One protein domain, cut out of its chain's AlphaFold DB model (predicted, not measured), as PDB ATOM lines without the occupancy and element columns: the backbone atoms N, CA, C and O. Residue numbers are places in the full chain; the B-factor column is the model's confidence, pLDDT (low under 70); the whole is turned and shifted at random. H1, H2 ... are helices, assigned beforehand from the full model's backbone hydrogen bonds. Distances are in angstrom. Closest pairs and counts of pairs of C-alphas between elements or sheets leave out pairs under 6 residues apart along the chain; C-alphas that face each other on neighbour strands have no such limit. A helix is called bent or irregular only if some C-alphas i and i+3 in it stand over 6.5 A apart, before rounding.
ATOM      1  N   ALA A  27      -9.306 -43.231 -21.599       64.38
ATOM      2  CA  ALA A  27      -9.014 -42.836 -20.224       64.38
ATOM      3  C   ALA A  27      -7.793 -41.897 -20.201       64.38
ATOM      4  O   ALA A  27      -6.852 -42.072 -20.974       64.38
ATOM      5  N   SER A  28      -7.818 -40.873 -19.338       85.31
ATOM      6  CA  SER A  28      -6.667 -39.976 -19.175       85.31
ATOM      7  C   SER A  28      -5.418 -40.797 -18.809       85.31
ATOM      8  O   SER A  28      -5.538 -41.697 -17.970       85.31
ATOM      9  N   PRO A  29      -4.223 -40.482 -19.349       89.75
ATOM     10  CA  PRO A  29      -2.984 -41.192 -19.017       89.75
ATOM     11  C   PRO A  29      -2.735 -41.316 -17.507       89.75
ATOM     12  O   PRO A  29      -2.268 -42.346 -17.030       89.75
ATOM     13  N   LEU A  30      -3.124 -40.303 -16.724       93.88
ATOM     14  CA  LEU A  30      -3.002 -40.319 -15.262       93.88
ATOM     15  C   LEU A  30      -3.920 -41.356 -14.600       93.88
ATOM     16  O   LEU A  30      -3.549 -41.955 -13.593       93.88
ATOM     17  N   VAL A  31      -5.110 -41.583 -15.164       93.19
ATOM     18  CA  VAL A  31      -6.053 -42.610 -14.693       93.19
ATOM     19  C   VAL A  31      -5.524 -44.002 -15.021       93.19
ATOM     20  O   VAL A  31      -5.637 -44.903 -14.191       93.19
ATOM     21  N   GLU A  32      -4.906 -44.183 -16.190       93.25
ATOM     22  CA  GLU A  32      -4.249 -45.445 -16.543       93.25
ATOM     23  C   GLU A  32      -3.093 -45.761 -15.590       93.25
ATOM     24  O   GLU A  32      -3.024 -46.873 -15.063       93.25
ATOM     25  N   ILE A  33      -2.238 -44.772 -15.305       95.62
ATOM     26  CA  ILE A  33      -1.130 -44.905 -14.349       95.62
ATOM     27  C   ILE A  33      -1.660 -45.251 -12.953       95.62
ATOM     28  O   ILE A  33      -1.189 -46.206 -12.338       95.62
ATOM     29  N   ALA A  34      -2.673 -44.529 -12.465       94.44
ATOM     30  CA  ALA A  34      -3.283 -44.807 -11.167       94.44
ATOM     31  C   ALA A  34      -3.892 -46.221 -11.110       94.44
ATOM     32  O   ALA A  34      -3.690 -46.939 -10.134       94.44
ATOM     33  N   SER A  35      -4.569 -46.662 -12.175       94.56
ATOM     34  CA  SER A  35      -5.143 -48.010 -12.250       94.56
ATOM     35  C   SER A  35      -4.075 -49.107 -12.261       94.56
ATOM     36  O   SER A  35      -4.253 -50.142 -11.616       94.56
ATOM     37  N   ALA A  36      -2.963 -48.901 -12.972       94.94
ATOM     38  CA  ALA A  36      -1.825 -49.820 -12.951       94.94
ATOM     39  C   ALA A  36      -1.179 -49.870 -11.556       94.94
ATOM     40  O   ALA A  36      -0.873 -50.952 -11.052       94.94
ATOM     41  N   LEU A  37      -1.066 -48.720 -10.886       93.69
ATOM     42  CA  LEU A  37      -0.552 -48.626  -9.524       93.69
ATOM     43  C   LEU A  37      -1.446 -49.358  -8.510       93.69
ATOM     44  O   LEU A  37      -0.931 -50.096  -7.670       93.69
ATOM     45  N   ASP A  38      -2.772 -49.228  -8.622       94.06
ATOM     46  CA  ASP A  38      -3.742 -49.959  -7.792       94.06
ATOM     47  C   ASP A  38      -3.608 -51.480  -7.966       94.06
ATOM     48  O   ASP A  38      -3.718 -52.244  -7.003       94.06
ATOM     49  N   LYS A  39      -3.302 -51.924  -9.190       95.69
ATOM     50  CA  LYS A  39      -3.010 -53.327  -9.526       95.69
ATOM     51  C   LYS A  39      -1.594 -53.767  -9.137       95.69
ATOM     52  O   LYS A  39      -1.276 -54.942  -9.296       95.69
ATOM     53  N   ARG A  40      -0.763 -52.860  -8.607       94.19
ATOM     54  CA  ARG A  40       0.666 -53.068  -8.303       94.19
ATOM     55  C   ARG A  40       1.499 -53.489  -9.518       94.19
ATOM     56  O   ARG A  40       2.508 -54.175  -9.367       94.19
ATOM     57  N   ASP A  41       1.096 -53.067 -10.711       96.00
ATOM     58  CA  ASP A  41       1.828 -53.306 -11.952       96.00
ATOM     59  C   ASP A  41       2.841 -52.178 -12.192       96.00
ATOM     60  O   ASP A  41       2.625 -51.254 -12.978       96.00
ATOM     61  N   PHE A  42       3.943 -52.218 -11.440       94.00
ATOM     62  CA  PHE A  42       4.947 -51.150 -11.450       94.00
ATOM     63  C   PHE A  42       5.705 -51.026 -12.774       94.00
ATOM     64  O   PHE A  42       6.122 -49.923 -13.111       94.00
ATOM     65  N   ALA A  43       5.828 -52.112 -13.541       93.12
ATOM     66  CA  ALA A  43       6.459 -52.078 -14.857       93.12
ATOM     67  C   ALA A  43       5.642 -51.221 -15.836       93.12
ATOM     68  O   ALA A  43       6.188 -50.337 -16.497       93.12
ATOM     69  N   THR A  44       4.318 -51.411 -15.867       94.44
ATOM     70  CA  THR A  44       3.425 -50.563 -16.667       94.44
ATOM     71  C   THR A  44       3.417 -49.120 -16.162       94.44
ATOM     72  O   THR A  44       3.442 -48.197 -16.973       94.44
ATOM     73  N   VAL A  45       3.406 -48.895 -14.840       96.31
ATOM     74  CA  VAL A  45       3.478 -47.538 -14.260       96.31
ATOM     75  C   VAL A  45       4.730 -46.806 -14.744       96.31
ATOM     76  O   VAL A  45       4.620 -45.700 -15.261       96.31
ATOM     77  N   GLU A  46       5.900 -47.426 -14.615       94.88
ATOM     78  CA  GLU A  46       7.185 -46.852 -15.023       94.88
ATOM     79  C   GLU A  46       7.222 -46.555 -16.523       94.88
ATOM     80  O   GLU A  46       7.514 -45.428 -16.919       94.88
ATOM     81  N   GLN A  47       6.823 -47.518 -17.360       93.56
ATOM     82  CA  GLN A  47       6.755 -47.324 -18.807       93.56
ATOM     83  C   GLN A  47       5.864 -46.129 -19.178       93.56
ATOM     84  O   GLN A  47       6.219 -45.330 -20.041       93.56
ATOM     85  N   ARG A  48       4.704 -45.990 -18.526       94.56
ATOM     86  CA  ARG A  48       3.765 -44.894 -18.793       94.56
ATOM     87  C   ARG A  48       4.287 -43.549 -18.308       94.56
ATOM     88  O   ARG A  48       4.137 -42.570 -19.037       94.56
ATOM     89  N   LEU A  49       4.909 -43.501 -17.130       95.50
ATOM     90  CA  LEU A  49       5.538 -42.286 -16.605       95.50
ATOM     91  C   LEU A  49       6.639 -41.783 -17.542       95.50
ATOM     92  O   LEU A  49       6.660 -40.599 -17.858       95.50
ATOM     93  N   LEU A  50       7.481 -42.684 -18.053       92.31
ATOM     94  CA  LEU A  50       8.545 -42.348 -19.002       92.31
ATOM     95  C   LEU A  50       8.024 -41.803 -20.336       92.31
ATOM     96  O   LEU A  50       8.725 -41.053 -20.993       92.31
ATOM     97  N   THR A  51       6.803 -42.148 -20.746       90.56
ATOM     98  CA  THR A  51       6.195 -41.599 -21.974       90.56
ATOM     99  C   THR A  51       5.379 -40.327 -21.748       90.56
ATOM    100  O   THR A  51       4.886 -39.734 -22.708       90.56
ATOM    101  N   LEU A  52       5.170 -39.929 -20.491       93.88
ATOM    102  CA  LEU A  52       4.346 -38.779 -20.150       93.88
ATOM    103  C   LEU A  52       5.186 -37.503 -20.209       93.88
ATOM    104  O   LEU A  52       6.188 -37.381 -19.505       93.88
ATOM    105  N   VAL A  53       4.738 -36.534 -21.005       95.00
ATOM    106  CA  VAL A  53       5.365 -35.211 -21.096       95.00
ATOM    107  C   VAL A  53       4.643 -34.198 -20.194       95.00
ATOM    108  O   VAL A  53       3.445 -34.356 -19.949       95.00
ATOM    109  N   PRO A  54       5.336 -33.161 -19.684       96.00
ATOM    110  CA  PRO A  54       4.713 -32.159 -18.814       96.00
ATOM    111  C   PRO A  54       3.712 -31.241 -19.534       96.00
ATOM    112  O   PRO A  54       2.899 -30.594 -18.873       96.00
ATOM    113  N   ASP A  55       3.786 -31.163 -20.865       94.25
ATOM    114  CA  ASP A  55       2.935 -30.292 -21.672       94.25
ATOM    115  C   ASP A  55       1.440 -30.596 -21.477       94.25
ATOM    116  O   ASP A  55       1.017 -31.749 -21.384       94.25
ATOM    117  N   GLY A  56       0.631 -29.544 -21.354       90.81
ATOM    118  CA  GLY A  56      -0.801 -29.644 -21.057       90.81
ATOM    119  C   GLY A  56      -1.173 -30.071 -19.625       90.81
ATOM    120  O   GLY A  56      -2.348 -29.970 -19.269       90.81
ATOM    121  N   LEU A  57      -0.224 -30.493 -18.777       94.94
ATOM    122  CA  LEU A  57      -0.501 -30.871 -17.386       94.94
ATOM    123  C   LEU A  57      -0.525 -29.657 -16.451       94.94
ATOM    124  O   LEU A  57       0.402 -28.839 -16.397       94.94
ATOM    125  N   THR A  58      -1.550 -29.588 -15.603       95.06
ATOM    126  CA  THR A  58      -1.608 -28.600 -14.523       95.06
ATOM    127  C   THR A  58      -0.504 -28.837 -13.488       95.06
ATOM    128  O   THR A  58       0.006 -29.947 -13.322       95.06
ATOM    129  N   LEU A  59      -0.181 -27.807 -12.700       93.69
ATOM    130  CA  LEU A  59       0.772 -27.929 -11.588       93.69
ATOM    131  C   LEU A  59       0.396 -29.062 -10.613       93.69
ATOM    132  O   LEU A  59       1.264 -29.761 -10.092       93.69
ATOM    133  N   THR A  60      -0.903 -29.257 -10.372       95.12
ATOM    134  CA  THR A  60      -1.400 -30.317  -9.479       95.12
ATOM    135  C   THR A  60      -1.186 -31.701 -10.087       95.12
ATOM    136  O   THR A  60      -0.771 -32.620  -9.385       95.12
ATOM    137  N   GLU A  61      -1.419 -31.851 -11.389       96.69
ATOM    138  CA  GLU A  61      -1.188 -33.109 -12.102       96.69
ATOM    139  C   GLU A  61       0.299 -33.453 -12.173       96.69
ATOM    140  O   GLU A  61       0.663 -34.590 -11.891       96.69
ATOM    141  N   ARG A  62       1.182 -32.480 -12.421       96.75
ATOM    142  CA  ARG A  62       2.637 -32.712 -12.372       96.75
ATOM    143  C   ARG A  62       3.107 -33.142 -10.984       96.75
ATOM    144  O   ARG A  62       3.877 -34.090 -10.867       96.75
ATOM    145  N   ARG A  63       2.576 -32.545  -9.911       96.44
ATOM    146  CA  ARG A  63       2.838 -33.018  -8.533       96.44
ATOM    147  C   ARG A  63       2.347 -34.449  -8.299       96.44
ATOM    148  O   ARG A  63       3.015 -35.226  -7.612       96.44
ATOM    149  N   LEU A  64       1.200 -34.816  -8.869       96.81
ATOM    150  CA  LEU A  64       0.689 -36.184  -8.804       96.81
ATOM    151  C   LEU A  64       1.626 -37.165  -9.528       96.81
ATOM    152  O   LEU A  64       1.953 -38.207  -8.966       96.81
ATOM    153  N   VAL A  65       2.124 -36.802 -10.712       97.38
ATOM    154  CA  VAL A  65       3.119 -37.587 -11.464       97.38
ATOM    155  C   VAL A  65       4.383 -37.821 -10.635       97.38
ATOM    156  O   VAL A  65       4.838 -38.957 -10.523       97.38
ATOM    157  N   LEU A  66       4.913 -36.788  -9.971       97.88
ATOM    158  CA  LEU A  66       6.064 -36.956  -9.077       97.88
ATOM    159  C   LEU A  66       5.768 -37.904  -7.907       97.88
ATOM    160  O   LEU A  66       6.634 -38.667  -7.484       97.88
ATOM    161  N   THR A  67       4.537 -37.889  -7.393       97.62
ATOM    162  CA  THR A  67       4.114 -38.812  -6.328       97.62
ATOM    163  C   THR A  67       4.059 -40.258  -6.832       97.62
ATOM    164  O   THR A  67       4.403 -41.184  -6.093       97.62
ATOM    165  N   PHE A  68       3.672 -40.475  -8.094       98.00
ATOM    166  CA  PHE A  68       3.756 -41.791  -8.729       98.00
ATOM    167  C   PHE A  68       5.208 -42.258  -8.870       98.00
ATOM    168  O   PHE A  68       5.503 -43.388  -8.479       98.00
ATOM    169  N   TRP A  69       6.121 -41.384  -9.309       97.69
ATOM    170  CA  TRP A  69       7.560 -41.673  -9.345       97.69
ATOM    171  C   TRP A  69       8.112 -42.071  -7.973       97.69
ATOM    172  O   TRP A  69       8.738 -43.123  -7.845       97.69
ATOM    173  N   LEU A  70       7.787 -41.318  -6.918       97.31
ATOM    174  CA  LEU A  70       8.172 -41.673  -5.548       97.31
ATOM    175  C   LEU A  70       7.674 -43.072  -5.158       97.31
ATOM    176  O   LEU A  70       8.364 -43.816  -4.460       97.31
ATOM    177  N   ARG A  71       6.476 -43.465  -5.606       96.88
ATOM    178  CA  ARG A  71       5.933 -44.797  -5.323       96.88
ATOM    179  C   ARG A  71       6.652 -45.903  -6.095       96.88
ATOM    180  O   ARG A  71       6.849 -46.980  -5.525       96.88
ATOM    181  N   VAL A  72       7.062 -45.636  -7.337       96.69
ATOM    182  CA  VAL A  72       7.924 -46.525  -8.129       96.69
ATOM    183  C   VAL A  72       9.264 -46.707  -7.425       96.69
ATOM    184  O   VAL A  72       9.611 -47.840  -7.106       96.69
ATOM    185  N   TRP A  73       9.967 -45.627  -7.076       96.94
ATOM    186  CA  TRP A  73      11.276 -45.704  -6.417       96.94
ATOM    187  C   TRP A  73      11.215 -46.407  -5.059       96.94
ATOM    188  O   TRP A  73      12.027 -47.290  -4.791       96.94
ATOM    189  N   ASN A  74      10.204 -46.112  -4.238       95.38
ATOM    190  CA  ASN A  74      10.006 -46.788  -2.952       95.38
ATOM    191  C   ASN A  74       9.796 -48.300  -3.089       95.38
ATOM    192  O   ASN A  74      10.167 -49.065  -2.201       95.38
ATOM    193  N   THR A  75       9.188 -48.732  -4.193       95.25
ATOM    194  CA  THR A  75       9.001 -50.155  -4.484       95.25
ATOM    195  C   THR A  75      10.277 -50.758  -5.069       95.25
ATOM    196  O   THR A  75      10.714 -51.812  -4.615       95.25
ATOM    197  N   ARG A  76      10.915 -50.070  -6.026       94.81
ATOM    198  CA  ARG A  76      12.152 -50.501  -6.695       94.81
ATOM    199  C   ARG A  76      13.306 -50.687  -5.707       94.81
ATOM    200  O   ARG A  76      14.083 -51.624  -5.845       94.81
ATOM    201  N   PHE A  77      13.416 -49.811  -4.711       95.88
ATOM    202  CA  PHE A  77      14.498 -49.822  -3.721       95.88
ATOM    203  C   PHE A  77      14.082 -50.416  -2.373       95.88
ATOM    204  O   PHE A  77      14.784 -50.245  -1.376       95.88
ATOM    205  N   GLN A  78      12.952 -51.125  -2.318       94.00
ATOM    206  CA  GLN A  78      12.476 -51.741  -1.088       94.00
ATOM    207  C   GLN A  78      13.556 -52.651  -0.477       94.00
ATOM    208  O   GLN A  78      14.040 -53.583  -1.113       94.00
ATOM    209  N   GLY A  79      13.919 -52.384   0.781       93.50
ATOM    210  CA  GLY A  79      14.956 -53.135   1.500       93.50
ATOM    211  C   GLY A  79      16.387 -52.613   1.316       93.50
ATOM    212  O   GLY A  79      17.299 -53.193   1.896       93.50
ATOM    213  N   VAL A  80      16.593 -51.519   0.571       95.44
ATOM    214  CA  VAL A  80      17.902 -50.868   0.382       95.44
ATOM    215  C   VAL A  80      17.839 -49.423   0.891       95.44
ATOM    216  O   VAL A  80      17.574 -48.498   0.123       95.44
ATOM    217  N   THR A  81      18.067 -49.233   2.195       94.31
ATOM    218  CA  THR A  81      17.881 -47.947   2.902       94.31
ATOM    219  C   THR A  81      18.572 -46.773   2.211       94.31
ATOM    220  O   THR A  81      17.910 -45.792   1.896       94.31
ATOM    221  N   ASP A  82      19.852 -46.902   1.855       93.75
ATOM    222  CA  ASP A  82      20.613 -45.800   1.247       93.75
ATOM    223  C   ASP A  82      20.029 -45.325  -0.094       93.75
ATOM    224  O   ASP A  82      20.123 -44.146  -0.436       93.75
ATOM    225  N   ARG A  83      19.428 -46.231  -0.880       94.19
ATOM    226  CA  ARG A  83      18.784 -45.880  -2.158       94.19
ATOM    227  C   ARG A  83      17.406 -45.258  -1.945       94.19
ATOM    228  O   ARG A  83      17.038 -44.351  -2.687       94.19
ATOM    229  N   LEU A  84      16.669 -45.713  -0.930       95.19
ATOM    230  CA  LEU A  84      15.403 -45.099  -0.519       95.19
ATOM    231  C   LEU A  84      15.625 -43.664  -0.037       95.19
ATOM    232  O   LEU A  84      14.970 -42.751  -0.533       95.19
ATOM    233  N   ASP A  85      16.605 -43.451   0.841       94.62
ATOM    234  CA  ASP A  85      16.941 -42.127   1.368       94.62
ATOM    235  C   ASP A  85      17.334 -41.156   0.245       94.62
ATOM    236  O   ASP A  85      16.920 -39.992   0.241       94.62
ATOM    237  N   GLN A  86      18.086 -41.637  -0.750       94.75
ATOM    238  CA  GLN A  86      18.439 -40.855  -1.936       94.75
ATOM    239  C   GLN A  86      17.219 -40.523  -2.804       94.75
ATOM    240  O   GLN A  86      17.056 -39.363  -3.187       94.75
ATOM    241  N   ALA A  87      16.327 -41.483  -3.061       95.12
ATOM    242  CA  ALA A  87      15.093 -41.239  -3.809       95.12
ATOM    243  C   ALA A  87      14.160 -40.243  -3.092       95.12
ATOM    244  O   ALA A  87      13.607 -39.338  -3.720       95.12
ATOM    245  N   GLU A  88      14.022 -40.345  -1.768       95.81
ATOM    246  CA  GLU A  88      13.244 -39.400  -0.959       95.81
ATOM    247  C   GLU A  88      13.890 -38.008  -0.895       95.81
ATOM    248  O   GLU A  88      13.197 -36.986  -0.873       95.81
ATOM    249  N   SER A  89      15.221 -37.934  -0.841       96.00
ATOM    250  CA  SER A  89      15.970 -36.674  -0.909       96.00
ATOM    251  C   SER A  89      15.778 -35.978  -2.261       96.00
ATOM    252  O   SER A  89      15.506 -34.771  -2.313       96.00
ATOM    253  N   TRP A  90      15.838 -36.744  -3.354       97.50
ATOM    254  CA  TRP A  90      15.559 -36.254  -4.700       97.50
ATOM    255  C   TRP A  90      14.132 -35.716  -4.815       97.50
ATOM    256  O   TRP A  90      13.947 -34.556  -5.185       97.50
ATOM    257  N   PHE A  91      13.131 -36.492  -4.389       97.75
ATOM    258  CA  PHE A  91      11.727 -36.068  -4.398       97.75
ATOM    259  C   PHE A  91      11.496 -34.758  -3.629       97.75
ATOM    260  O   PHE A  91      10.886 -33.830  -4.155       97.75
ATOM    261  N   ARG A  92      12.057 -34.622  -2.419       97.25
ATOM    262  CA  ARG A  92      11.968 -33.372  -1.639       97.25
ATOM    263  C   ARG A  92      12.613 -32.183  -2.350       97.25
ATOM    264  O   ARG A  92      12.182 -31.043  -2.180       97.25
ATOM    265  N   THR A  93      13.669 -32.419  -3.120       97.25
ATOM    266  CA  THR A  93      14.335 -31.363  -3.893       97.25
ATOM    267  C   THR A  93      13.494 -30.955  -5.101       97.25
ATOM    268  O   THR A  93      13.347 -29.759  -5.342       97.25
ATOM    269  N   LEU A  94      12.843 -31.909  -5.776       97.88
ATOM    270  CA  LEU A  94      11.854 -31.621  -6.819       97.88
ATOM    271  C   LEU A  94      10.699 -30.767  -6.282       97.88
ATOM    272  O   LEU A  94      10.360 -29.752  -6.883       97.88
ATOM    273  N   GLU A  95      10.126 -31.117  -5.125       96.75
ATOM    274  CA  GLU A  95       9.031 -30.343  -4.520       96.75
ATOM    275  C   GLU A  95       9.435 -28.899  -4.192       96.75
ATOM    276  O   GLU A  95       8.658 -27.967  -4.426       96.75
ATOM    277  N   ARG A  96      10.656 -28.698  -3.681       96.62
ATOM    278  CA  ARG A  96      11.210 -27.363  -3.417       96.62
ATOM    279  C   ARG A  96      11.385 -26.556  -4.701       96.62
ATOM    280  O   ARG A  96      10.928 -25.418  -4.749       96.62
ATOM    281  N   ALA A  97      11.964 -27.160  -5.739       95.88
ATOM    282  CA  ALA A  97      12.142 -26.526  -7.044       95.88
ATOM    283  C   ALA A  97      10.805 -26.166  -7.706       95.88
ATOM    284  O   ALA A  97      10.669 -25.086  -8.271       95.88
ATOM    285  N   MET A  98       9.772 -27.003  -7.565       95.50
ATOM    286  CA  MET A  98       8.420 -26.652  -8.018       95.50
ATOM    287  C   MET A  98       7.862 -25.428  -7.289       95.50
ATOM    288  O   MET A  98       7.104 -24.656  -7.874       95.50
ATOM    289  N   ALA A  99       8.179 -25.269  -6.003       93.69
ATOM    290  CA  ALA A  99       7.647 -24.199  -5.170       93.69
ATOM    291  C   ALA A  99       8.394 -22.864  -5.330       93.69
ATOM    292  O   ALA A  99       7.783 -21.817  -5.121       93.69
ATOM    293  N   SER A 100       9.684 -22.886  -5.676       93.56
ATOM    294  CA  SER A 100      10.513 -21.684  -5.777       93.56
ATOM    295  C   SER A 100      11.561 -21.782  -6.881       93.56
ATOM    296  O   SER A 100      12.295 -22.766  -6.972       93.56
ATOM    297  N   ARG A 101      11.711 -20.695  -7.648       89.75
ATOM    298  CA  ARG A 101      12.757 -20.567  -8.672       89.75
ATOM    299  C   ARG A 101      14.169 -20.611  -8.077       89.75
ATOM    300  O   ARG A 101      15.091 -21.098  -8.723       89.75
ATOM    301  N   ASP A 102      14.341 -20.157  -6.837       91.62
ATOM    302  CA  ASP A 102      15.647 -20.145  -6.163       91.62
ATOM    303  C   ASP A 102      16.178 -21.563  -5.880       91.62
ATOM    304  O   ASP A 102      17.374 -21.767  -5.673       91.62
ATOM    305  N   GLU A 103      15.296 -22.563  -5.925       95.31
ATOM    306  CA  GLU A 103      15.613 -23.973  -5.697       95.31
ATOM    307  C   GLU A 103      15.943 -24.730  -7.000       95.31
ATOM    308  O   GLU A 103      16.325 -25.900  -6.953       95.31
ATOM    309  N   VAL A 104      15.888 -24.069  -8.166       93.56
ATOM    310  CA  VAL A 104      16.222 -24.688  -9.463       93.56
ATOM    311  C   VAL A 104      17.705 -25.059  -9.547       93.56
ATOM    312  O   VAL A 104      18.038 -26.197  -9.862       93.56
ATOM    313  N   TRP A 105      18.619 -24.143  -9.222       92.06
ATOM    314  CA  TRP A 105      20.057 -24.449  -9.225       92.06
ATOM    315  C   TRP A 105      20.447 -25.548  -8.212       92.06
ATOM    316  O   TRP A 105      21.176 -26.475  -8.578       92.06
ATOM    317  N   PRO A 106      19.957 -25.523  -6.952       93.88
ATOM    318  CA  PRO A 106      20.099 -26.651  -6.032       93.88
ATOM    319  C   PRO A 106      19.635 -27.996  -6.601       93.88
ATOM    320  O   PRO A 106      20.322 -28.994  -6.372       93.88
ATOM    321  N   LEU A 107      18.533 -28.032  -7.360       94.94
ATOM    322  CA  LEU A 107      18.057 -29.255  -8.013       94.94
ATOM    323  C   LEU A 107      19.081 -29.804  -9.012       94.94
ATOM    324  O   LEU A 107      19.410 -30.987  -8.938       94.94
ATOM    325  N   TYR A 108      19.652 -28.960  -9.878       93.00
ATOM    326  CA  TYR A 108      20.704 -29.385 -10.814       93.00
ATOM    327  C   TYR A 108      21.933 -29.947 -10.101       93.00
ATOM    328  O   TYR A 108      22.473 -30.975 -10.504       93.00
ATOM    329  N   ARG A 109      22.357 -29.336  -8.989       91.44
ATOM    330  CA  ARG A 109      23.471 -29.881  -8.196       91.44
ATOM    331  C   ARG A 109      23.139 -31.234  -7.573       91.44
ATOM    332  O   ARG A 109      24.005 -32.103  -7.523       91.44
ATOM    333  N   ALA A 110      21.907 -31.414  -7.101       93.56
ATOM    334  CA  ALA A 110      21.454 -32.681  -6.532       93.56
ATOM    335  C   ALA A 110      21.335 -33.791  -7.589       93.56
ATOM    336  O   ALA A 110      21.525 -34.962  -7.257       93.56
ATOM    337  N   ALA A 111      21.074 -33.432  -8.850       93.00
ATOM    338  CA  ALA A 111      20.899 -34.388  -9.939       93.00
ATOM    339  C   ALA A 111      22.116 -35.307 -10.118       93.00
ATOM    340  O   ALA A 111      21.951 -36.517 -10.226       93.00
ATOM    341  N   ASN A 112      23.336 -34.764 -10.035       89.06
ATOM    342  CA  ASN A 112      24.578 -35.540 -10.177       89.06
ATOM    343  C   ASN A 112      24.713 -36.679  -9.155       89.06
ATOM    344  O   ASN A 112      25.287 -37.719  -9.463       89.06
ATOM    345  N   ALA A 113      24.193 -36.492  -7.940       89.31
ATOM    346  CA  ALA A 113      24.206 -37.528  -6.910       89.31
ATOM    347  C   ALA A 113      23.041 -38.518  -7.066       89.31
ATOM    348  O   ALA A 113      23.173 -39.683  -6.706       89.31
ATOM    349  N   ALA A 114      21.903 -38.064  -7.601       92.88
ATOM    350  CA  ALA A 114      20.707 -38.884  -7.768       92.88
ATOM    351  C   ALA A 114      20.769 -39.796  -9.007       92.88
ATOM    352  O   ALA A 114      20.237 -40.908  -8.978       92.88
ATOM    353  N   GLU A 115      21.422 -39.355 -10.085       91.75
ATOM    354  CA  GLU A 115      21.454 -40.057 -11.375       91.75
ATOM    355  C   GLU A 115      21.959 -41.508 -11.287       91.75
ATOM    356  O   GLU A 115      21.254 -42.388 -11.787       91.75
ATOM    357  N   PRO A 116      23.075 -41.822 -10.592       90.00
ATOM    358  CA  PRO A 116      23.574 -43.198 -10.492       90.00
ATOM    359  C   PRO A 116      22.628 -44.156  -9.752       90.00
ATOM    360  O   PRO A 116      22.759 -45.374  -9.867       90.00
ATOM    361  N   VAL A 117      21.688 -43.623  -8.963       92.75
ATOM    362  CA  VAL A 117      20.713 -44.418  -8.204       92.75
ATOM    363  C   VAL A 117      19.396 -44.562  -8.953       92.75
ATOM    364  O   VAL A 117      18.838 -45.659  -8.996       92.75
ATOM    365  N   LEU A 118      18.885 -43.469  -9.518       92.94
ATOM    366  CA  LEU A 118      17.571 -43.437 -10.164       92.94
ATOM    367  C   LEU A 118      17.618 -43.891 -11.625       92.94
ATOM    368  O   LEU A 118      16.659 -44.498 -12.097       92.94
ATOM    369  N   GLY A 119      18.730 -43.626 -12.310       91.50
ATOM    370  CA  GLY A 119      18.859 -43.724 -13.759       91.50
ATOM    371  C   GLY A 119      18.529 -42.402 -14.462       91.50
ATOM    372  O   GLY A 119      17.699 -41.613 -14.002       91.50
ATOM    373  N   ALA A 120      19.171 -42.171 -15.610       90.50
ATOM    374  CA  ALA A 120      19.057 -40.924 -16.369       90.50
ATOM    375  C   ALA A 120      17.621 -40.623 -16.848       90.50
ATOM    376  O   ALA A 120      17.206 -39.466 -16.864       90.50
ATOM    377  N   ALA A 121      16.850 -41.655 -17.212       91.12
ATOM    378  CA  ALA A 121      15.476 -41.519 -17.704       91.12
ATOM    379  C   ALA A 121      14.514 -40.992 -16.625       91.12
ATOM    380  O   ALA A 121      13.880 -39.950 -16.813       91.12
ATOM    381  N   ASP A 122      14.471 -41.651 -15.465       95.00
ATOM    382  CA  ASP A 122      13.682 -41.241 -14.300       95.00
ATOM    383  C   ASP A 122      14.037 -39.823 -13.849       95.00
ATOM    384  O   ASP A 122      13.158 -39.005 -13.554       95.00
ATOM    385  N   LEU A 123      15.338 -39.526 -13.797       95.31
ATOM    386  CA  LEU A 123      15.839 -38.226 -13.382       95.31
ATOM    387  C   LEU A 123      15.397 -37.131 -14.351       95.31
ATOM    388  O   LEU A 123      14.822 -36.138 -13.911       95.31
ATOM    389  N   ALA A 124      15.604 -37.317 -15.657       94.69
ATOM    390  CA  ALA A 124      15.226 -36.332 -16.665       94.69
ATOM    391  C   ALA A 124      13.709 -36.087 -16.689       94.69
ATOM    392  O   ALA A 124      13.277 -34.933 -16.681       94.69
ATOM    393  N   ASN A 125      12.897 -37.151 -16.655       96.00
ATOM    394  CA  ASN A 125      11.439 -37.041 -16.675       96.00
ATOM    395  C   ASN A 125      10.905 -36.337 -15.417       96.00
ATOM    396  O   ASN A 125      10.173 -35.349 -15.515       96.00
ATOM    397  N   SER A 126      11.320 -36.784 -14.227       97.38
ATOM    398  CA  SER A 126      10.883 -36.171 -12.967       97.38
ATOM    399  C   SER A 126      11.364 -34.722 -12.823       97.38
ATOM    400  O   SER A 126      10.598 -33.858 -12.392       97.38
ATOM    401  N   MET A 127      12.589 -34.413 -13.256       96.81
ATOM    402  CA  MET A 127      13.115 -33.049 -13.267       96.81
ATOM    403  C   MET A 127      12.319 -32.138 -14.208       96.81
ATOM    404  O   MET A 127      11.947 -31.038 -13.806       96.81
ATOM    405  N   ALA A 128      11.990 -32.590 -15.421       96.88
ATOM    406  CA  ALA A 128      11.193 -31.806 -16.364       96.88
ATOM    407  C   ALA A 128       9.776 -31.524 -15.837       96.88
ATOM    408  O   ALA A 128       9.287 -30.402 -15.959       96.88
ATOM    409  N   MET A 129       9.140 -32.498 -15.173       97.38
ATOM    410  CA  MET A 129       7.848 -32.299 -14.500       97.38
ATOM    411  C   MET A 129       7.922 -31.204 -13.425       97.38
ATOM    412  O   MET A 129       7.003 -30.387 -13.301       97.38
ATOM    413  N   ALA A 130       9.014 -31.171 -12.659       97.38
ATOM    414  CA  ALA A 130       9.212 -30.186 -11.603       97.38
ATOM    415  C   ALA A 130       9.551 -28.787 -12.140       97.38
ATOM    416  O   ALA A 130       9.057 -27.787 -11.618       97.38
ATOM    417  N   LEU A 131      10.386 -28.715 -13.178       96.69
ATOM    418  CA  LEU A 131      10.948 -27.464 -13.681       96.69
ATOM    419  C   LEU A 131      10.126 -26.787 -14.773       96.69
ATOM    420  O   LEU A 131      10.445 -25.647 -15.091       96.69
ATOM    421  N   TRP A 132       9.102 -27.441 -15.329       96.81
ATOM    422  CA  TRP A 132       8.392 -26.976 -16.527       96.81
ATOM    423  C   TRP A 132       8.092 -25.469 -16.530       96.81
ATOM    424  O   TRP A 132       8.572 -24.767 -17.404       96.81
ATOM    425  N   ASP A 133       7.425 -24.937 -15.498       95.25
ATOM    426  CA  ASP A 133       7.050 -23.510 -15.462       95.25
ATOM    427  C   ASP A 133       8.230 -22.560 -15.199       95.25
ATOM    428  O   ASP A 133       8.159 -21.370 -15.505       95.25
ATOM    429  N   HIS A 134       9.307 -23.065 -14.595       95.81
ATOM    430  CA  HIS A 134      10.499 -22.279 -14.270       95.81
ATOM    431  C   HIS A 134      11.502 -22.254 -15.420       95.81
ATOM    432  O   HIS A 134      12.313 -21.334 -15.496       95.81
ATOM    433  N   LEU A 135      11.454 -23.239 -16.317       94.69
ATOM    434  CA  LEU A 135      12.436 -23.428 -17.381       94.69
ATOM    435  C   LEU A 135      12.539 -22.223 -18.344       94.69
ATOM    436  O   LEU A 135      13.661 -21.819 -18.659       94.69
ATOM    437  N   PRO A 136      11.438 -21.556 -18.748       96.25
ATOM    438  CA  PRO A 136      11.515 -20.328 -19.546       96.25
ATOM    439  C   PRO A 136      12.096 -19.119 -18.795       96.25
ATOM    440  O   PRO A 136      12.452 -18.125 -19.419       96.25
ATOM    441  N   LEU A 137      12.149 -19.177 -17.460       94.75
ATOM    442  CA  LEU A 137      12.480 -18.049 -16.581       94.75
ATOM    443  C   LEU A 137      13.920 -18.074 -16.055       94.75
ATOM    444  O   LEU A 137      14.321 -17.136 -15.356       94.75
ATOM    445  N   VAL A 138      14.657 -19.154 -16.308       94.19
ATOM    446  CA  VAL A 138      16.071 -19.295 -15.941       94.19
ATOM    447  C   VAL A 138      16.982 -18.876 -17.093       94.19
ATOM    448  O   VAL A 138      16.532 -18.699 -18.223       94.19
ATOM    449  N   ASP A 139      18.264 -18.674 -16.798       93.75
ATOM    450  CA  ASP A 139      19.252 -18.331 -17.813       93.75
ATOM    451  C   ASP A 139      19.509 -19.492 -18.786       93.75
ATOM    452  O   ASP A 139      19.187 -20.656 -18.530       93.75
ATOM    453  N   PHE A 140      20.129 -19.157 -19.915       94.00
ATOM    454  CA  PHE A 140      20.418 -20.116 -20.972       94.00
ATOM    455  C   PHE A 140      21.304 -21.283 -20.513       94.00
ATOM    456  O   PHE A 140      21.126 -22.388 -21.013       94.00
ATOM    457  N   GLY A 141      22.222 -21.079 -19.562       92.88
ATOM    458  CA  GLY A 141      23.087 -22.147 -19.057       92.88
ATOM    459  C   GLY A 141      22.283 -23.238 -18.351       92.88
ATOM    460  O   GLY A 141      22.480 -24.425 -18.604       92.88
ATOM    461  N   LEU A 142      21.298 -22.848 -17.540       93.31
ATOM    462  CA  LEU A 142      20.379 -23.799 -16.915       93.31
ATOM    463  C   LEU A 142      19.437 -24.470 -17.918       93.31
ATOM    464  O   LEU A 142      19.150 -25.659 -17.786       93.31
ATOM    465  N   GLN A 143      18.968 -23.742 -18.933       95.19
ATOM    466  CA  GLN A 143      18.176 -24.330 -20.023       95.19
ATOM    467  C   GLN A 143      18.994 -25.369 -20.799       95.19
ATOM    468  O   GLN A 143      18.493 -26.450 -21.115       95.19
ATOM    469  N   TYR A 144      20.265 -25.061 -21.061       94.75
ATOM    470  CA  TYR A 144      21.206 -25.941 -21.740       94.75
ATOM    471  C   TYR A 144      21.431 -27.239 -20.972       94.75
ATOM    472  O   TYR A 144      21.369 -28.319 -21.561       94.75
ATOM    473  N   GLU A 145      21.626 -27.147 -19.658       92.44
ATOM    474  CA  GLU A 145      21.812 -28.312 -18.796       92.44
ATOM    475  C   GLU A 145      20.565 -29.216 -18.768       92.44
ATOM    476  O   GLU A 145      20.687 -30.439 -18.868       92.44
ATOM    477  N   ALA A 146      19.355 -28.641 -18.713       93.50
ATOM    478  CA  ALA A 146      18.106 -29.408 -18.827       93.50
ATOM    479  C   ALA A 146      18.027 -30.178 -20.149       93.50
ATOM    480  O   ALA A 146      17.784 -31.386 -20.151       93.50
ATOM    481  N   ILE A 147      18.241 -29.480 -21.268       94.44
ATOM    482  CA  ILE A 147      18.189 -30.070 -22.611       94.44
ATOM    483  C   ILE A 147      19.221 -31.193 -22.741       94.44
ATOM    484  O   ILE A 147      18.892 -32.271 -23.232       94.44
ATOM    485  N   SER A 148      20.442 -30.969 -22.253       91.00
ATOM    486  CA  SER A 148      21.529 -31.949 -22.311       91.00
ATOM    487  C   SER A 148      21.184 -33.224 -21.542       91.00
ATOM    488  O   SER A 148      21.345 -34.321 -22.077       91.00
ATOM    489  N   ARG A 149      20.620 -33.101 -20.334       90.38
ATOM    490  CA  ARG A 149      20.185 -34.250 -19.520       90.38
ATOM    491  C   ARG A 149      19.025 -35.021 -20.139       90.38
ATOM    492  O   ARG A 149      18.994 -36.246 -20.084       90.38
ATOM    493  N   ILE A 150      18.068 -34.325 -20.745       91.94
ATOM    494  CA  ILE A 150      16.960 -34.979 -21.455       91.94
ATOM    495  C   ILE A 150      17.484 -35.696 -22.702       91.94
ATOM    496  O   ILE A 150      17.080 -36.817 -23.003       91.94
ATOM    497  N   PHE A 151      18.433 -35.095 -23.416       88.06
ATOM    498  CA  PHE A 151      19.045 -35.734 -24.569       88.06
ATOM    499  C   PHE A 151      19.795 -37.022 -24.195       88.06
ATOM    500  O   PHE A 151      19.621 -38.038 -24.880       88.06
ATOM    501  N   THR A 152      20.593 -37.015 -23.120       83.81
ATOM    502  CA  THR A 152      21.341 -38.201 -22.660       83.81
ATOM    503  C   THR A 152      20.422 -39.297 -22.117       83.81
ATOM    504  O   THR A 152      20.716 -40.486 -22.300       83.81
ATOM    505  N   SER A 153      19.267 -38.928 -21.552       86.19
ATOM    506  CA  SER A 153      18.267 -39.877 -21.046       86.19
ATOM    507  C   SER A 153      17.690 -40.788 -22.136       86.19
ATOM    508  O   SER A 153      17.403 -41.956 -21.875       86.19
ATOM    509  N   GLY A 154      17.602 -40.300 -23.379       83.25
ATOM    510  CA  GLY A 154      17.035 -41.049 -24.504       83.25
ATOM    511  C   GLY A 154      15.574 -40.738 -24.820       83.25
ATOM    512  O   GLY A 154      15.044 -41.311 -25.769       83.25
ATOM    513  N   ASP A 155      14.936 -39.838 -24.072       86.50
ATOM    514  CA  ASP A 155      13.518 -39.517 -24.236       86.50
ATOM    515  C   ASP A 155      13.286 -38.482 -25.350       86.50
ATOM    516  O   ASP A 155      13.415 -37.270 -25.163       86.50
ATOM    517  N   ILE A 156      12.938 -38.981 -26.538       84.94
ATOM    518  CA  ILE A 156      12.664 -38.158 -27.726       84.94
ATOM    519  C   ILE A 156      11.426 -37.280 -27.525       84.94
ATOM    520  O   ILE A 156      11.430 -36.118 -27.929       84.94
ATOM    521  N   GLY A 157      10.372 -37.824 -26.905       89.06
ATOM    522  CA  GLY A 157       9.112 -37.106 -26.720       89.06
ATOM    523  C   GLY A 157       9.277 -35.933 -25.762       89.06
ATOM    524  O   GLY A 157       8.795 -34.833 -26.032       89.06
ATOM    525  N   LEU A 158      10.021 -36.145 -24.675       92.88
ATOM    526  CA  LEU A 158      10.336 -35.090 -23.722       92.88
ATOM    527  C   LEU A 158      11.272 -34.030 -24.307       92.88
ATOM    528  O   LEU A 158      11.077 -32.845 -24.034       92.88
ATOM    529  N   LEU A 159      12.257 -34.429 -25.121       93.19
ATOM    530  CA  LEU A 159      13.149 -33.483 -25.793       93.19
ATOM    531  C   LEU A 159      12.361 -32.554 -26.724       93.19
ATOM    532  O   LEU A 159      12.489 -31.336 -26.610       93.19
ATOM    533  N   ASP A 160      11.498 -33.115 -27.577       92.50
ATOM    534  CA  ASP A 160      10.614 -32.342 -28.459       92.50
ATOM    535  C   ASP A 160       9.731 -31.373 -27.657       92.50
ATOM    536  O   ASP A 160       9.646 -30.186 -27.983       92.50
ATOM    537  N   ALA A 161       9.117 -31.854 -26.569       94.75
ATOM    538  CA  ALA A 161       8.245 -31.044 -25.723       94.75
ATOM    539  C   ALA A 161       8.990 -29.868 -25.070       94.75
ATOM    540  O   ALA A 161       8.481 -28.748 -25.056       94.75
ATOM    541  N   VAL A 162      10.204 -30.090 -24.555       96.19
ATOM    542  CA  VAL A 162      11.002 -29.029 -23.919       96.19
ATOM    543  C   VAL A 162      11.447 -27.970 -24.923       96.19
ATOM    544  O   VAL A 162      11.354 -26.781 -24.613       96.19
ATOM    545  N   PHE A 163      11.877 -28.363 -26.126       95.81
ATOM    546  CA  PHE A 163      12.200 -27.395 -27.176       95.81
ATOM    547  C   PHE A 163      10.981 -26.559 -27.562       95.81
ATOM    548  O   PHE A 163      11.084 -25.335 -27.604       95.81
ATOM    549  N   HIS A 164       9.826 -27.196 -27.772       96.12
ATOM    550  CA  HIS A 164       8.588 -26.484 -28.083       96.12
ATOM    551  C   HIS A 164       8.222 -25.495 -26.970       96.12
ATOM    552  O   HIS A 164       7.954 -24.323 -27.234       96.12
ATOM    553  N   HIS A 165       8.281 -25.935 -25.711       97.06
ATOM    554  CA  HIS A 165       7.960 -25.105 -24.557       97.06
ATOM    555  C   HIS A 165       8.877 -23.885 -24.433       97.06
ATOM    556  O   HIS A 165       8.384 -22.764 -24.290       97.06
ATOM    557  N   LEU A 166      10.194 -24.084 -24.529       97.31
ATOM    558  CA  LEU A 166      11.180 -23.006 -24.460       97.31
ATOM    559  C   LEU A 166      11.038 -22.028 -25.626       97.31
ATOM    560  O   LEU A 166      10.992 -20.823 -25.405       97.31
ATOM    561  N   MET A 167      10.910 -22.525 -26.854       96.31
ATOM    562  CA  MET A 167      10.783 -21.672 -28.037       96.31
ATOM    563  C   MET A 167       9.486 -20.859 -28.047       96.31
ATOM    564  O   MET A 167       9.491 -19.733 -28.544       96.31
ATOM    565  N   GLN A 168       8.407 -21.400 -27.476       95.62
ATOM    566  CA  GLN A 168       7.118 -20.721 -27.355       95.62
ATOM    567  C   GLN A 168       7.062 -19.751 -26.163       95.62
ATOM    568  O   GLN A 168       6.449 -18.688 -26.264       95.62
ATOM    569  N   SER A 169       7.673 -20.110 -25.030       95.06
ATOM    570  CA  SER A 169       7.473 -19.418 -23.745       95.06
ATOM    571  C   SER A 169       8.640 -18.514 -23.335       95.06
ATOM    572  O   SER A 169       8.457 -17.634 -22.497       95.06
ATOM    573  N   ALA A 170       9.826 -18.683 -23.926       92.69
ATOM    574  CA  ALA A 170      10.991 -17.827 -23.722       92.69
ATOM    575  C   ALA A 170      11.401 -17.179 -25.050       92.69
ATOM    576  O   ALA A 170      12.180 -17.740 -25.815       92.69
ATOM    577  N   GLN A 171      10.920 -15.959 -25.320       82.56
ATOM    578  CA  GLN A 171      11.268 -15.242 -26.559       82.56
ATOM    579  C   GLN A 171      12.787 -15.076 -26.754       82.56
ATOM    580  O   GLN A 171      13.266 -15.131 -27.881       82.56
ATOM    581  N   GLY A 172      13.548 -14.927 -25.663       90.38
ATOM    582  CA  GLY A 172      15.013 -14.835 -25.700       90.38
ATOM    583  C   GLY A 172      15.744 -16.172 -25.869       90.38
ATOM    584  O   GLY A 172      16.966 -16.179 -25.999       90.38
ATOM    585  N   PHE A 173      15.039 -17.307 -25.854       96.31
ATOM    586  CA  PHE A 173      15.661 -18.606 -26.082       96.31
ATOM    587  C   PHE A 173      15.999 -18.768 -27.565       96.31
ATOM    588  O   PHE A 173      15.119 -18.784 -28.430       96.31
ATOM    589  N   VAL A 174      17.290 -18.915 -27.845       97.06
ATOM    590  CA  VAL A 174      17.827 -19.287 -29.154       97.06
ATOM    591  C   VAL A 174      18.716 -20.506 -28.925       97.06
ATOM    592  O   VAL A 174      19.733 -20.362 -28.229       97.06
TER     593      VAL A 174
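This is residues 27 to 174 of the 645 residues of an uncharacterized protein of Gemmobacter straminiformis (UniProt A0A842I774). A short helix, H6, sits in the middle with H2, H3, H4, H5 and H7 packed round it, while H1 packs on H2 and H8 packs on H7 at the outside. The chain zigzags: H1 to H6 make an up-and-down bundle, each helix running against the one before it, and H7 and H8 follow as a helical hairpin that packs on H6 through H7. The printed part has 148 residues with eight named helices, H1 to H8 in order, and no named strand; the class is all helix. It is compact, with a radius of gyration of the C-alphas of 14.7 A and spans of 45 by 36 by 27 A.

Start at H1, residues 29 to 38, which touches H2, residues 42 to 51, at a shallow tilt of 16 degrees, opposite ways; their closest C-alphas, of Ile 33 and Val 45, are 5.3 A apart. H3, residues 59 to 76, touches H2 with residues 65 to 72 alone, closest at the C-alphas of Phe 42 and Val 72, 6.4 A. H4, residues 81 to 99, runs the opposite way to H3 at a shallow tilt of 5 degrees and touches it, closest at the C-alphas of Asn 74 and Leu 84, 6.2 A. H5, residues 101 to 118, touches H4, closest at the C-alphas of Ala 97 and Glu 103, 4.5 A. H5 has a kink of 56 degrees near residue 112 and is irregular, but only just: C-alphas 102 and 105 are 6.9 A apart. Next comes the hub, H6, residues 120 to 131, which touches five helices. Its closest C-alphas to H3 are those of Arg 62 and Met 129, 5.6 A. H7, residues 140 to 153, touches H6 at a tilt of 37 degrees, only just steep, closest at the C-alphas of Ala 121 and Ser 153, 4.7 A. H8, residues 156 to 169, touches H7, closest at the C-alphas of Ile 150 and Leu 159, 6.0 A; H1 and H8 are apart. In H1, H2, H3, H4, H6, H7 and H8 every O i to N i+4 pair is within hydrogen-bond range; in H5, 8 of 14 are.

Find C-alpha 29 at (-2.984, -41.192, -19.017), where H1 begins. H3 is 25.7 A from first to last C-alpha, H4 27.1 A and H5 23.4 A. H8 ends at C-alpha 169, at (7.473, -19.418, -23.745).

The farthest C-alphas, of Gly 79 and Gln 171, are 47.3 A apart. The printed part has no cut and no long link. Its mean pLDDT is 93.8, with residue 27 under 70.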